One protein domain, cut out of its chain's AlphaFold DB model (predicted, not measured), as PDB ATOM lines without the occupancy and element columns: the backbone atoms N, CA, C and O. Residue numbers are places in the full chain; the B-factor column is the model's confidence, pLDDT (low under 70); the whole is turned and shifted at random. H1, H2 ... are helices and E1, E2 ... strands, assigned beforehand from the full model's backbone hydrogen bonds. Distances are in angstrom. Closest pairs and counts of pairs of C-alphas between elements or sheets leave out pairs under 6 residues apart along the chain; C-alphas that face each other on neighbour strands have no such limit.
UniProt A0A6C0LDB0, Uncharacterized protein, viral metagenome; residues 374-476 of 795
ATOM      1  N   GLU A 374      26.804   8.974  -3.250       88.44
ATOM      2  CA  GLU A 374      26.023   7.796  -3.666       88.44
ATOM      3  C   GLU A 374      26.402   7.310  -5.075       88.44
ATOM      4  O   GLU A 374      26.616   6.120  -5.324       88.44
ATOM      5  N   LYS A 375      26.588   8.252  -6.006       86.06
ATOM      6  CA  LYS A 375      26.948   7.938  -7.392       86.06
ATOM      7  C   LYS A 375      28.310   7.251  -7.509       86.06
ATOM      8  O   LYS A 375      28.458   6.353  -8.341       86.06
ATOM      9  N   ILE A 376      29.295   7.662  -6.704       87.75
ATOM     10  CA  ILE A 376      30.639   7.066  -6.713       87.75
ATOM     11  C   ILE A 376      30.707   5.786  -5.868       87.75
ATOM     12  O   ILE A 376      31.503   4.903  -6.184       87.75
ATOM     13  N   ARG A 377      29.801   5.626  -4.887       86.12
ATOM     14  CA  ARG A 377      29.580   4.383  -4.123       86.12
ATOM     15  C   ARG A 377      28.928   3.257  -4.940       86.12
ATOM     16  O   ARG A 377      28.786   2.143  -4.442       86.12
ATOM     17  N   ASN A 378      28.542   3.503  -6.196       88.81
ATOM     18  CA  ASN A 378      27.900   2.489  -7.029       88.81
ATOM     19  C   ASN A 378      28.783   1.221  -7.155       88.81
ATOM     20  O   ASN A 378      29.929   1.329  -7.606       88.81
ATOM     21  N   PRO A 379      28.259   0.011  -6.863       86.81
ATOM     22  CA  PRO A 379      29.033  -1.234  -6.890       86.81
ATOM     23  C   PRO A 379      29.761  -1.513  -8.209       86.81
ATOM     24  O   PRO A 379      30.795  -2.186  -8.211       86.81
ATOM     25  N   LYS A 380      29.291  -0.957  -9.336       87.25
ATOM     26  CA  LYS A 380      29.972  -1.060 -10.639       87.25
ATOM     27  C   LYS A 380      31.387  -0.459 -10.638       87.25
ATOM     28  O   LYS A 380      32.195  -0.824 -11.490       87.25
ATOM     29  N   TYR A 381      31.690   0.442  -9.699       88.75
ATOM     30  CA  TYR A 381      33.004   1.063  -9.522       88.75
ATOM     31  C   TYR A 381      33.902   0.344  -8.509       88.75
ATOM     32  O   TYR A 381      35.087   0.650  -8.464       88.75
ATOM     33  N   SER A 382      33.410  -0.664  -7.777       85.69
ATOM     34  CA  SER A 382      34.159  -1.403  -6.732       85.69
ATOM     35  C   SER A 382      35.514  -1.985  -7.169       85.69
ATOM     36  O   SER A 382      36.389  -2.241  -6.338       85.69
ATOM     37  N   LYS A 383      35.709  -2.217  -8.473       84.69
ATOM     38  CA  LYS A 383      36.979  -2.688  -9.055       84.69
ATOM     39  C   LYS A 383      37.992  -1.564  -9.317       84.69
ATOM     40  O   LYS A 383      39.172  -1.852  -9.475       84.69
ATOM     41  N   LEU A 384      37.536  -0.312  -9.384       85.50
ATOM     42  CA  LEU A 384      38.319   0.882  -9.728       85.50
ATOM     43  C   LEU A 384      38.583   1.790  -8.520       85.50
ATOM     44  O   LEU A 384      39.571   2.520  -8.506       85.50
ATOM     45  N   ILE A 385      37.719   1.746  -7.509       86.75
ATOM     46  CA  ILE A 385      37.818   2.534  -6.281       86.75
ATOM     47  C   ILE A 385      37.538   1.634  -5.085       86.75
ATOM     48  O   ILE A 385      36.778   0.665  -5.179       86.75
ATOM     49  N   ASP A 386      38.173   1.933  -3.967       83.25
ATOM     50  CA  ASP A 386      37.733   1.431  -2.681       83.25
ATOM     51  C   ASP A 386      36.521   2.250  -2.209       83.25
ATOM     52  O   ASP A 386      36.579   3.475  -2.113       83.25
ATOM     53  N   LEU A 387      35.392   1.575  -1.991       78.94
ATOM     54  CA  LEU A 387      34.115   2.229  -1.701       78.94
ATOM     55  C   LEU A 387      34.048   2.787  -0.269       78.94
ATOM     56  O   LEU A 387      33.134   3.563   0.013       78.94
ATOM     57  N   THR A 388      34.998   2.429   0.606       74.19
ATOM     58  CA  THR A 388      35.091   2.942   1.984       74.19
ATOM     59  C   THR A 388      36.051   4.128   2.090       74.19
ATOM     60  O   THR A 388      35.687   5.172   2.633       74.19
ATOM     61  N   THR A 389      37.255   4.010   1.519       75.62
ATOM     62  CA  THR A 389      38.285   5.066   1.563       75.62
ATOM     63  C   THR A 389      38.150   6.097   0.439       75.62
ATOM     64  O   THR A 389      38.794   7.146   0.478       75.62
ATOM     65  N   PHE A 390      37.359   5.794  -0.595       83.44
ATOM     66  CA  PHE A 390      37.274   6.552  -1.850       83.44
ATOM     67  C   PHE A 390      38.627   6.751  -2.559       83.44
ATOM     68  O   PHE A 390      38.758   7.590  -3.462       83.44
ATOM     69  N   LYS A 391      39.638   5.956  -2.192       83.81
ATOM     70  CA  LYS A 391      40.941   5.939  -2.851       83.81
ATOM     71  C   LYS A 391      40.833   5.080  -4.121       83.81
ATOM     72  O   LYS A 391      40.285   3.972  -4.074       83.81
ATOM     73  N   PRO A 392      41.318   5.554  -5.284       83.75
ATOM     74  CA  PRO A 392      41.375   4.734  -6.484       83.75
ATOM     75  C   PRO A 392      42.232   3.500  -6.219       83.75
ATOM     76  O   PRO A 392      43.327   3.602  -5.663       83.75
ATOM     77  N   LYS A 393      41.757   2.329  -6.638       81.38
ATOM     78  CA  LYS A 393      42.548   1.106  -6.522       81.38
ATOM     79  C   LYS A 393      43.698   1.189  -7.511       81.38
ATOM     80  O   LYS A 393      43.488   1.185  -8.726       81.38
ATOM     81  N   VAL A 394      44.919   1.237  -6.994       66.62
ATOM     82  CA  VAL A 394      46.124   1.103  -7.810       66.62
ATOM     83  C   VAL A 394      46.270  -0.375  -8.149       66.62
ATOM     84  O   VAL A 394      46.940  -1.124  -7.450       66.62
ATOM     85  N   ASN A 395      45.563  -0.827  -9.185       62.91
ATOM     86  CA  ASN A 395      45.649  -2.211  -9.627       62.91
ATOM     87  C   ASN A 395      46.074  -2.279 -11.095       62.91
ATOM     88  O   ASN A 395      45.295  -1.906 -11.971       62.91
ATOM     89  N   PRO A 396      47.273  -2.787 -11.403       59.19
ATOM     90  CA  PRO A 396      47.747  -2.872 -12.774       59.19
ATOM     91  C   PRO A 396      47.246  -4.146 -13.498       59.19
ATOM     92  O   PRO A 396      47.807  -4.550 -14.511       59.19
ATOM     93  N   PHE A 397      46.197  -4.783 -12.967       68.75
ATOM     94  CA  PHE A 397      45.672  -6.092 -13.365       68.75
ATOM     95  C   PHE A 397      44.308  -6.033 -14.079       68.75
ATOM     96  O   PHE A 397      43.641  -7.056 -14.205       68.75
ATOM     97  N   PHE A 398      43.846  -4.860 -14.525       80.75
ATOM     98  CA  PHE A 398      42.629  -4.750 -15.337       80.75
ATOM     99  C   PHE A 398      42.934  -4.317 -16.775       80.75
ATOM    100  O   PHE A 398      43.852  -3.535 -17.014       80.75
ATOM    101  N   LEU A 399      42.139  -4.809 -17.728       84.62
ATOM    102  CA  LEU A 399      42.231  -4.487 -19.151       84.62
ATOM    103  C   LEU A 399      40.964  -3.773 -19.622       84.62
ATOM    104  O   LEU A 399      39.843  -4.159 -19.274       84.62
ATOM    105  N   ASN A 400      41.159  -2.742 -20.441       84.75
ATOM    106  CA  ASN A 400      40.085  -2.071 -21.170       84.75
ATOM    107  C   ASN A 400      39.598  -2.944 -22.350       84.75
ATOM    108  O   ASN A 400      40.126  -4.036 -22.569       84.75
ATOM    109  N   ASN A 401      38.599  -2.511 -23.125       87.19
ATOM    110  CA  ASN A 401      38.038  -3.361 -24.189       87.19
ATOM    111  C   ASN A 401      39.070  -3.768 -25.250       87.19
ATOM    112  O   ASN A 401      39.112  -4.935 -25.637       87.19
ATOM    113  N   ALA A 402      39.891  -2.826 -25.719       85.12
ATOM    114  CA  ALA A 402      40.887  -3.090 -26.757       85.12
ATOM    115  C   ALA A 402      41.970  -4.049 -26.242       85.12
ATOM    116  O   ALA A 402      42.215  -5.097 -26.834       85.12
ATOM    117  N   GLN A 403      42.522  -3.749 -25.067       86.69
ATOM    118  CA  GLN A 403      43.555  -4.556 -24.420       86.69
ATOM    119  C   GLN A 403      43.059  -5.967 -24.092       86.69
ATOM    120  O   GLN A 403      43.775  -6.944 -24.297       86.69
ATOM    121  N   TYR A 404      41.821  -6.089 -23.606       89.00
ATOM    122  CA  TYR A 404      41.216  -7.387 -23.328       89.00
ATOM    123  C   TYR A 404      40.952  -8.172 -24.609       89.00
ATOM    124  O   TYR A 404      41.102  -9.385 -24.605       89.00
ATOM    125  N   THR A 405      40.601  -7.507 -25.712       87.81
ATOM    126  CA  THR A 405      40.415  -8.172 -27.010       87.81
ATOM    127  C   THR A 405      41.718  -8.802 -27.493       87.81
ATOM    128  O   THR A 405      41.709  -9.947 -27.940       87.81
ATOM    129  N   ASP A 406      42.843  -8.102 -27.356       86.88
ATOM    130  CA  ASP A 406      44.148  -8.635 -27.758       86.88
ATOM    131  C   ASP A 406      44.636  -9.739 -26.816       86.88
ATOM    132  O   ASP A 406      45.065 -10.796 -27.278       86.88
ATOM    133  N   PHE A 407      44.466  -9.558 -25.504       89.31
ATOM    134  CA  PHE A 407      44.717 -10.610 -24.519       89.31
ATOM    135  C   PHE A 407      43.876 -11.865 -24.797       89.31
ATOM    136  O   PHE A 407      44.390 -12.985 -24.798       89.31
ATOM    137  N   LYS A 408      42.585 -11.679 -25.090       90.31
ATOM    138  CA  LYS A 408      41.633 -12.755 -25.356       90.31
ATOM    139  C   LYS A 408      41.998 -13.543 -26.610       90.31
ATOM    140  O   LYS A 408      41.887 -14.757 -26.571       90.31
ATOM    141  N   LYS A 409      42.499 -12.912 -27.677       89.62
ATOM    142  CA  LYS A 409      42.984 -13.642 -28.868       89.62
ATOM    143  C   LYS A 409      44.102 -14.628 -28.520       89.62
ATOM    144  O   LYS A 409      44.057 -15.774 -28.959       89.62
ATOM    145  N   VAL A 410      45.084 -14.196 -27.723       89.56
ATOM    146  CA  VAL A 410      46.204 -15.055 -27.295       89.56
ATOM    147  C   VAL A 410      45.712 -16.161 -26.359       89.56
ATOM    148  O   VAL A 410      46.127 -17.312 -26.488       89.56
ATOM    149  N   LYS A 411      44.792 -15.828 -25.447       89.88
ATOM    150  CA  LYS A 411      44.183 -16.795 -24.533       89.88
ATOM    151  C   LYS A 411      43.347 -17.845 -25.265       89.88
ATOM    152  O   LYS A 411      43.544 -19.028 -25.024       89.88
ATOM    153  N   ASP A 412      42.451 -17.427 -26.152       90.69
ATOM    154  CA  ASP A 412      41.560 -18.320 -26.895       90.69
ATOM    155  C   ASP A 412      42.380 -19.288 -27.765       90.69
ATOM    156  O   ASP A 412      42.075 -20.477 -27.804       90.69
ATOM    157  N   ALA A 413      43.467 -18.814 -28.391       89.94
ATOM    158  CA  ALA A 413      44.401 -19.672 -29.125       89.94
ATOM    159  C   ALA A 413      45.056 -20.728 -28.212       89.94
ATOM    160  O   ALA A 413      45.044 -21.914 -28.534       89.94
ATOM    161  N   TYR A 414      45.552 -20.319 -27.040       90.50
ATOM    162  CA  TYR A 414      46.127 -21.248 -26.063       90.50
ATOM    163  C   TYR A 414      45.102 -22.248 -25.513       90.50
ATOM    164  O   TYR A 414      45.415 -23.426 -25.363       90.50
ATOM    165  N   ASP A 415      43.876 -21.811 -25.227       88.94
ATOM    166  CA  ASP A 415      42.812 -22.681 -24.721       88.94
ATOM    167  C   ASP A 415      42.369 -23.705 -25.784       88.94
ATOM    168  O   ASP A 415      42.061 -24.849 -25.440       88.94
ATOM    169  N   ILE A 416      42.381 -23.338 -27.073       90.38
ATOM    170  CA  ILE A 416      42.176 -24.277 -28.192       90.38
ATOM    171  C   ILE A 416      43.305 -25.311 -28.226       90.38
ATOM    172  O   ILE A 416      43.026 -26.513 -28.219       90.38
ATOM    173  N   ASP A 417      44.562 -24.867 -28.202       88.75
ATOM    174  CA  ASP A 417      45.723 -25.764 -28.205       88.75
ATOM    175  C   ASP A 417      45.723 -26.696 -26.986       88.75
ATOM    176  O   ASP A 417      46.048 -27.882 -27.098       88.75
ATOM    177  N   ARG A 418      45.293 -26.192 -25.824       88.94
ATOM    178  CA  ARG A 418      45.162 -26.976 -24.593       88.94
ATOM    179  C   ARG A 418      44.070 -28.030 -24.701       88.94
ATOM    180  O   ARG A 418      44.329 -29.174 -24.346       88.94
ATOM    181  N   LYS A 419      42.897 -27.699 -25.247       88.81
ATOM    182  CA  LYS A 419      41.828 -28.686 -25.486       88.81
ATOM    183  C   LYS A 419      42.257 -29.770 -26.470       88.81
ATOM    184  O   LYS A 419      41.979 -30.946 -26.252       88.81
ATOM    185  N   ILE A 420      42.956 -29.395 -27.544       87.69
ATOM    186  CA  ILE A 420      43.508 -30.360 -28.507       87.69
ATOM    187  C   ILE A 420      44.510 -31.286 -27.810       87.69
ATOM    188  O   ILE A 420      44.517 -32.492 -28.064       87.69
ATOM    189  N   TYR A 421      45.351 -30.736 -26.936       88.00
ATOM    190  CA  TYR A 421      46.284 -31.509 -26.125       88.00
ATOM    191  C   TYR A 421      45.572 -32.463 -25.157       88.00
ATOM    192  O   TYR A 421      45.908 -33.644 -25.161       88.00
ATOM    193  N   GLU A 422      44.572 -31.998 -24.405       86.62
ATOM    194  CA  GLU A 422      43.784 -32.809 -23.461       86.62
ATOM    195  C   GLU A 422      43.139 -34.015 -24.174       86.62
ATOM    196  O   GLU A 422      43.312 -35.152 -23.743       86.62
ATOM    197  N   VAL A 423      42.511 -33.805 -25.340       86.19
ATOM    198  CA  VAL A 423      41.922 -34.893 -26.148       86.19
ATOM    199  C   VAL A 423      42.986 -35.876 -26.646       86.19
ATOM    200  O   VAL A 423      42.787 -37.090 -26.593       86.19
ATOM    201  N   LYS A 424      44.133 -35.379 -27.133       84.31
ATOM    202  CA  LYS A 424      45.243 -36.238 -27.585       84.31
ATOM    203  C   LYS A 424      45.853 -37.036 -26.436       84.31
ATOM    204  O   LYS A 424      46.258 -38.178 -26.646       84.31
ATOM    205  N   GLN A 425      45.929 -36.446 -25.247       83.69
ATOM    206  CA  GLN A 425      46.436 -37.097 -24.049       83.69
ATOM    207  C   GLN A 425      45.485 -38.195 -23.569       83.69
ATOM    208  O   GLN A 425      45.936 -39.317 -23.357       83.69
ATOM    209  N   GLU A 426      44.178 -37.933 -23.507       82.94
ATOM    210  CA  GLU A 426      43.186 -38.963 -23.173       82.94
ATOM    211  C   GLU A 426      43.191 -40.125 -24.175       82.94
ATOM    212  O   GLU A 426      43.049 -41.287 -23.787       82.94
ATOM    213  N   LEU A 427      43.354 -39.835 -25.472       81.44
ATOM    214  CA  LEU A 427      43.445 -40.872 -26.498       81.44
ATOM    215  C   LEU A 427      44.702 -41.735 -26.297       81.44
ATOM    216  O   LEU A 427      44.602 -42.957 -26.335       81.44
ATOM    217  N   TYR A 428      45.855 -41.108 -26.029       79.75
ATOM    218  CA  TYR A 428      47.126 -41.781 -25.728       79.75
ATOM    219  C   TYR A 428      47.043 -42.666 -24.474       79.75
ATOM    220  O   TYR A 428      47.562 -43.783 -24.464       79.75
ATOM    221  N   GLU A 429      46.357 -42.199 -23.430       81.38
ATOM    222  CA  GLU A 429      46.125 -42.968 -22.202       81.38
ATOM    223  C   GLU A 429      45.211 -44.188 -22.437       81.38
ATOM    224  O   GLU A 429      45.396 -45.213 -21.778       81.38
ATOM    225  N   LYS A 430      44.280 -44.126 -23.405       78.44
ATOM    226  CA  LYS A 430      43.322 -45.205 -23.729       78.44
ATOM    227  C   LYS A 430      43.822 -46.236 -24.749       78.44
ATOM    228  O   LYS A 430      43.487 -47.409 -24.610       78.44
ATOM    229  N   THR A 431      44.568 -45.840 -25.785       71.19
ATOM    230  CA  THR A 431      44.944 -46.737 -26.906       71.19
ATOM    231  C   THR A 431      46.291 -47.444 -26.740       71.19
ATOM    232  O   THR A 431      46.631 -48.308 -27.545       71.19
ATOM    233  N   GLY A 432      47.027 -47.154 -25.665       63.31
ATOM    234  CA  GLY A 432      48.274 -47.835 -25.316       63.31
ATOM    235  C   GLY A 432      49.520 -47.073 -25.772       63.31
ATOM    236  O   GLY A 432      49.593 -46.565 -26.888       63.31
ATOM    237  N   LYS A 433      50.516 -47.016 -24.875       63.09
ATOM    238  CA  LYS A 433      51.734 -46.174 -24.885       63.09
ATOM    239  C   LYS A 433      52.752 -46.458 -26.012       63.09
ATOM    240  O   LYS A 433      53.954 -46.304 -25.807       63.09
ATOM    241  N   ASN A 434      52.319 -46.862 -27.200       58.34
ATOM    242  CA  ASN A 434      53.210 -47.103 -28.335       58.34
ATOM    243  C   ASN A 434      53.409 -45.804 -29.128       58.34
ATOM    244  O   ASN A 434      52.822 -45.591 -30.185       58.34
ATOM    245  N   GLY A 435      54.224 -44.914 -28.560       64.88
ATOM    246  CA  GLY A 435      54.597 -43.619 -29.127       64.88
ATOM    247  C   GLY A 435      55.022 -42.615 -28.053       64.88
ATOM    248  O   GLY A 435      54.791 -42.818 -26.857       64.88
ATOM    249  N   SER A 436      55.647 -41.516 -28.475       65.31
ATOM    250  CA  SER A 436      56.007 -40.410 -27.580       65.31
ATOM    251  C   SER A 436      54.751 -39.719 -27.047       65.31
ATOM    252  O   SER A 436      53.864 -39.374 -27.829       65.31
ATOM    253  N   SER A 437      54.697 -39.478 -25.731       72.25
ATOM    254  CA  SER A 437      53.615 -38.711 -25.098       72.25
ATOM    255  C   SER A 437      53.395 -37.379 -25.827       72.25
ATOM    256  O   SER A 437      54.383 -36.709 -26.166       72.25
ATOM    257  N   PRO A 438      52.137 -36.947 -26.038       79.56
ATOM    258  CA  PRO A 438      51.873 -35.610 -26.546       79.56
ATOM    259  C   PRO A 438      52.531 -34.570 -25.629       79.56
ATOM    260  O   PRO A 438      52.521 -34.705 -24.403       79.56
ATOM    261  N   LYS A 439      53.153 -33.548 -26.230       81.88
ATOM    262  CA  LYS A 439      53.767 -32.438 -25.492       81.88
ATOM    263  C   LYS A 439      52.697 -31.383 -25.190       81.88
ATOM    264  O   LYS A 439      51.964 -31.024 -26.114       81.88
ATOM    265  N   PRO A 440      52.609 -30.875 -23.947       81.88
ATOM    266  CA  PRO A 440      51.680 -29.801 -23.617       81.88
ATOM    267  C   PRO A 440      52.019 -28.527 -24.402       81.88
ATOM    268  O   PRO A 440      53.197 -28.290 -24.700       81.88
ATOM    269  N   PRO A 441      51.019 -27.688 -24.722       86.69
ATOM    270  CA  PRO A 441      51.263 -26.416 -25.385       86.69
ATOM    271  C   PRO A 441      52.114 -25.501 -24.501       86.69
ATOM    272  O   PRO A 441      51.943 -25.443 -23.278       86.69
ATOM    273  N   ALA A 442      53.033 -24.766 -25.129       85.75
ATOM    274  CA  ALA A 442      53.835 -23.767 -24.439       85.75
ATOM    275  C   ALA A 442      52.918 -22.666 -23.889       85.75
ATOM    276  O   ALA A 442      52.075 -22.132 -24.608       85.75
ATOM    277  N   LYS A 443      53.074 -22.331 -22.606       88.31
ATOM    278  CA  LYS A 443      52.286 -21.271 -21.965       88.31
ATOM    279  C   LYS A 443      52.712 -19.915 -22.537       88.31
ATOM    280  O   LYS A 443      53.885 -19.565 -22.382       88.31
ATOM    281  N   PRO A 444      51.819 -19.153 -23.188       88.62
ATOM    282  CA  PRO A 444      52.198 -17.880 -23.773       88.62
ATOM    283  C   PRO A 444      52.437 -16.838 -22.679       88.62
ATOM    284  O   PRO A 444      51.746 -16.804 -21.655       88.62
ATOM    285  N   VAL A 445      53.419 -15.974 -22.927       88.44
ATOM    286  CA  VAL A 445      53.746 -14.825 -22.082       88.44
ATOM    287  C   VAL A 445      53.314 -13.561 -22.818       88.44
ATOM    288  O   VAL A 445      53.774 -13.302 -23.926       88.44
ATOM    289  N   VAL A 446      52.421 -12.784 -22.209       87.19
ATOM    290  CA  VAL A 446      51.908 -11.520 -22.749       87.19
ATOM    291  C   VAL A 446      52.413 -10.376 -21.883       87.19
ATOM    292  O   VAL A 446      52.298 -10.429 -20.662       87.19
ATOM    293  N   VAL A 447      52.952  -9.324 -22.497       85.62
ATOM    294  CA  VAL A 447      53.301  -8.098 -21.769       85.62
ATOM    295  C   VAL A 447      52.017  -7.312 -21.524       85.62
ATOM    296  O   VAL A 447      51.362  -6.863 -22.464       85.62
ATOM    297  N   LEU A 448      51.622  -7.175 -20.261       82.00
ATOM    298  CA  LEU A 448      50.457  -6.390 -19.873       82.00
ATOM    299  C   LEU A 448      50.738  -4.882 -20.043       82.00
ATOM    300  O   LEU A 448      51.895  -4.461 -20.063       82.00
ATOM    301  N   PRO A 449      49.698  -4.028 -20.110       74.50
ATOM    302  CA  PRO A 449      49.855  -2.579 -20.303       74.50
ATOM    303  C   PRO A 449      50.700  -1.859 -19.239       74.50
ATOM    304  O   PRO A 449      51.150  -0.740 -19.459       74.50
ATOM    305  N   ASN A 450      50.900  -2.487 -18.081       71.88
ATOM    306  CA  ASN A 450      51.766  -2.027 -16.993       71.88
ATOM    307  C   ASN A 450      53.254  -2.398 -17.193       71.88
ATOM    308  O   ASN A 450      54.052  -2.173 -16.288       71.88
ATOM    309  N   GLY A 451      53.618  -3.021 -18.319       76.88
ATOM    310  CA  GLY A 451      54.967  -3.514 -18.615       76.88
ATOM    311  C   GLY A 451      55.319  -4.863 -17.975       76.88
ATOM    312  O   GLY A 451      56.429  -5.350 -18.173       76.88
ATOM    313  N   LYS A 452      54.407  -5.490 -17.219       82.56
ATOM    314  CA  LYS A 452      54.638  -6.783 -16.557       82.56
ATOM    315  C   LYS A 452      54.362  -7.942 -17.516       82.56
ATOM    316  O   LYS A 452      53.307  -7.997 -18.140       82.56
ATOM    317  N   ASN A 453      55.265  -8.916 -17.552       86.50
ATOM    318  CA  ASN A 453      55.039 -10.186 -18.239       86.50
ATOM    319  C   ASN A 453      54.004 -11.031 -17.477       86.50
ATOM    320  O   ASN A 453      54.194 -11.304 -16.293       86.50
ATOM    321  N   HIS A 454      52.937 -11.448 -18.158       86.06
ATOM    322  CA  HIS A 454      51.870 -12.312 -17.645       86.06
ATOM    323  C   HIS A 454      51.869 -13.652 -18.367       86.06
ATOM    324  O   HIS A 454      51.816 -13.693 -19.597       86.06
ATOM    325  N   THR A 455      51.901 -14.751 -17.617       88.62
ATOM    326  CA  THR A 455      51.927 -16.110 -18.182       88.62
ATOM    327  C   THR A 455      50.553 -16.771 -18.089       88.62
ATOM    328  O   THR A 455      50.114 -17.185 -17.008       88.62
ATOM    329  N   ILE A 456      49.890 -16.941 -19.234       85.50
ATOM    330  CA  ILE A 456      48.546 -17.536 -19.318       85.50
ATOM    331  C   ILE A 456      48.601 -19.021 -18.917       85.50
ATOM    332  O   ILE A 456      49.511 -19.758 -19.301       85.50
ATOM    333  N   GLY A 457      47.644 -19.466 -18.096       80.50
ATOM    334  CA  GLY A 457      47.602 -20.837 -17.564       80.50
ATOM    335  C   GLY A 457      48.610 -21.112 -16.435       80.50
ATOM    336  O   GLY A 457      48.805 -22.266 -16.041       80.50
ATOM    337  N   ARG A 458      49.288 -20.076 -15.922       85.12
ATOM    338  CA  ARG A 458      50.093 -20.125 -14.685       85.12
ATOM    339  C   ARG A 458      49.641 -19.075 -13.673       85.12
ATOM    340  O   ARG A 458      49.587 -19.383 -12.490       85.12
ATOM    341  N   GLU A 459      49.342 -17.865 -14.130       84.00
ATOM    342  CA  GLU A 459      48.906 -16.746 -13.291       84.00
ATOM    343  C   GLU A 459      47.399 -16.496 -13.458       84.00
ATOM    344  O   GLU A 459      46.811 -16.880 -14.470       84.00
ATOM    345  N   LEU A 460      46.766 -15.866 -12.460       81.06
ATOM    346  CA  LEU A 460      45.373 -15.418 -12.569       81.06
ATOM    347  C   LEU A 460      45.247 -14.427 -13.730       81.06
ATOM    348  O   LEU A 460      46.107 -13.571 -13.898       81.06
ATOM    349  N   ASP A 461      44.182 -14.515 -14.517       85.25
ATOM    350  CA  ASP A 461      44.034 -13.637 -15.675       85.25
ATOM    351  C   ASP A 461      43.581 -12.226 -15.286       85.25
ATOM    352  O   ASP A 461      42.807 -12.060 -14.333       85.25
ATOM    353  N   PRO A 462      44.005 -11.204 -16.047       83.62
ATOM    354  CA  PRO A 462      43.633  -9.832 -15.769       83.62
ATOM    355  C   PRO A 462      42.126  -9.595 -15.959       83.62
ATOM    356  O   PRO A 462      41.462 -10.167 -16.827       83.62
ATOM    357  N   LEU A 463      41.571  -8.708 -15.135       84.19
ATOM    358  CA  LEU A 463      40.142  -8.403 -15.081       84.19
ATOM    359  C   LEU A 463      39.709  -7.516 -16.255       84.19
ATOM    360  O   LEU A 463      40.229  -6.420 -16.436       84.19
ATOM    361  N   HIS A 464      38.679  -7.912 -17.004       87.81
ATOM    362  CA  HIS A 464      38.072  -7.030 -18.008       87.81
ATOM    363  C   HIS A 464      37.161  -5.981 -17.361       87.81
ATOM    364  O   HIS A 464      36.260  -6.315 -16.582       87.81
ATOM    365  N   ILE A 465      37.362  -4.712 -17.721       85.94
ATOM    366  CA  ILE A 465      36.464  -3.608 -17.376       85.94
ATOM    367  C   ILE A 465      36.088  -2.866 -18.660       85.94
ATOM    368  O   ILE A 465      36.951  -2.398 -19.400       85.94
ATOM    369  N   LYS A 466      34.781  -2.726 -18.913       88.62
ATOM    370  CA  LYS A 466      34.262  -2.026 -20.096       88.62
ATOM    371  C   LYS A 466      34.715  -0.562 -20.122       88.62
ATOM    372  O   LYS A 466      34.623   0.133 -19.109       88.62
ATOM    373  N   ASP A 467      35.082  -0.054 -21.300       85.12
ATOM    374  CA  ASP A 467      35.535   1.337 -21.473       85.12
ATOM    375  C   ASP A 467      34.506   2.366 -20.990       85.12
ATOM    376  O   ASP A 467      34.870   3.411 -20.456       85.12
ATOM    377  N   GLU A 468      33.216   2.076 -21.149       87.25
ATOM    378  CA  GLU A 468      32.115   2.920 -20.671       87.25
ATOM    379  C   GLU A 468      32.125   3.072 -19.145       87.25
ATOM    380  O   GLU A 468      31.879   4.159 -18.613       87.25
ATOM    381  N   VAL A 469      32.471   2.002 -18.423       87.81
ATOM    382  CA  VAL A 469      32.602   2.014 -16.961       87.81
ATOM    383  C   VAL A 469      33.821   2.839 -16.560       87.81
ATOM    384  O   VAL A 469      33.704   3.692 -15.687       87.81
ATOM    385  N   ILE A 470      34.954   2.688 -17.253       86.12
ATOM    386  CA  ILE A 470      36.168   3.487 -17.001       86.12
ATOM    387  C   ILE A 470      35.919   4.978 -17.295       86.12
ATOM    388  O   ILE A 470      36.292   5.843 -16.501       86.12
ATOM    389  N   LYS A 471      35.266   5.305 -18.419       87.94
ATOM    390  CA  LYS A 471      34.933   6.687 -18.812       87.94
ATOM    391  C   LYS A 471      33.939   7.329 -17.847       87.94
ATOM    392  O   LYS A 471      34.128   8.487 -17.469       87.94
ATOM    393  N   SER A 472      32.891   6.603 -17.453       89.19
ATOM    394  CA  SER A 472      31.921   7.098 -16.469       89.19
ATOM    395  C   SER A 472      32.563   7.274 -15.094       89.19
ATOM    396  O   SER A 472      32.389   8.331 -14.504       89.19
ATOM    397  N   PHE A 473      33.395   6.325 -14.648       91.12
ATOM    398  CA  PHE A 473      34.154   6.434 -13.402       91.12
ATOM    399  C   PHE A 473      35.042   7.677 -13.385       91.12
ATOM    400  O   PHE A 473      34.902   8.495 -12.490       91.12
ATOM    401  N   LYS A 474      35.897   7.891 -14.395       88.25
ATOM    402  CA  LYS A 474      36.775   9.079 -14.446       88.25
ATOM    403  C   LYS A 474      35.988  10.391 -14.370       88.25
ATOM    404  O   LYS A 474      36.423  11.335 -13.717       88.25
ATOM    405  N   ARG A 475      34.831  10.453 -15.037       90.19
ATOM    406  CA  ARG A 475      33.944  11.624 -15.026       90.19
ATOM    407  C   ARG A 475      33.306  11.838 -13.656       90.19
ATOM    408  O   ARG A 475      33.328  12.955 -13.152       90.19
ATOM    409  N   ASP A 476      32.718  10.789 -13.094       90.50
ATOM    410  CA  ASP A 476      31.975  10.860 -11.839       90.50
ATOM    411  C   ASP A 476      32.922  11.037 -10.645       90.50
ATOM    412  O   ASP A 476      32.648  11.858  -9.778       90.50
TER     413      ASP A 476
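What this domain is: This is residues 374 to 476 of the 795 residues of an uncharacterized protein of viral metagenome (UniProt A0A6C0LDB0). A small strand hairpin, E1 and E2, sits beside the first half of one long helix, H1, with a head of short H2 and the looped residues 374 to 393 beyond H1's first end. From H1's far end, residues 432 to 444 fold back to E1. The 103 printed residues run H1, E1, E2, H2, with an antiparallel sheet, E1 - E2; mostly helix, though under half are in named elements. The rod is only just extended, close to loose: radius of gyration of the C-alphas 19.6 A, spans 65 by 25 by 21 A.

Where its parts are: E1 is residues 445 to 447 and E2 453 to 455. H1, residues 401 to 431, spans 44.0 A from C-alpha 401 at (38.038, -3.361, -24.189), with a kink of 25 degrees near residue 408. H2, residues 467 to 476, spans 14.0 A, ending at C-alpha 476 (31.975, 10.860, -11.839).

How they stand to each other: In the hairpin E1 and E2, N 446 and O 454 are 2.8 A apart, within hydrogen-bond range. The closest C-alphas of H1 and E1, Phe 407 and Val 446, are 7.5 A apart. H1 and H2 are close but not clearly touching, closest C-alphas Asn 401 and Asp 467, 6.0 A. Their tilt is steep, 40 degrees, opposite ways. In H1 and H2 every O i to N i+4 pair is within hydrogen-bond range.

The domain as a whole: The farthest C-alphas, Glu 374 and Asn 434, are 66.0 A apart. Residues 430 to 435 stand free. The printed part has no cut; links H1 to E1 and E2 to H2 are long. Residues 394 to 397 and 432 to 436 have pLDDT under 70.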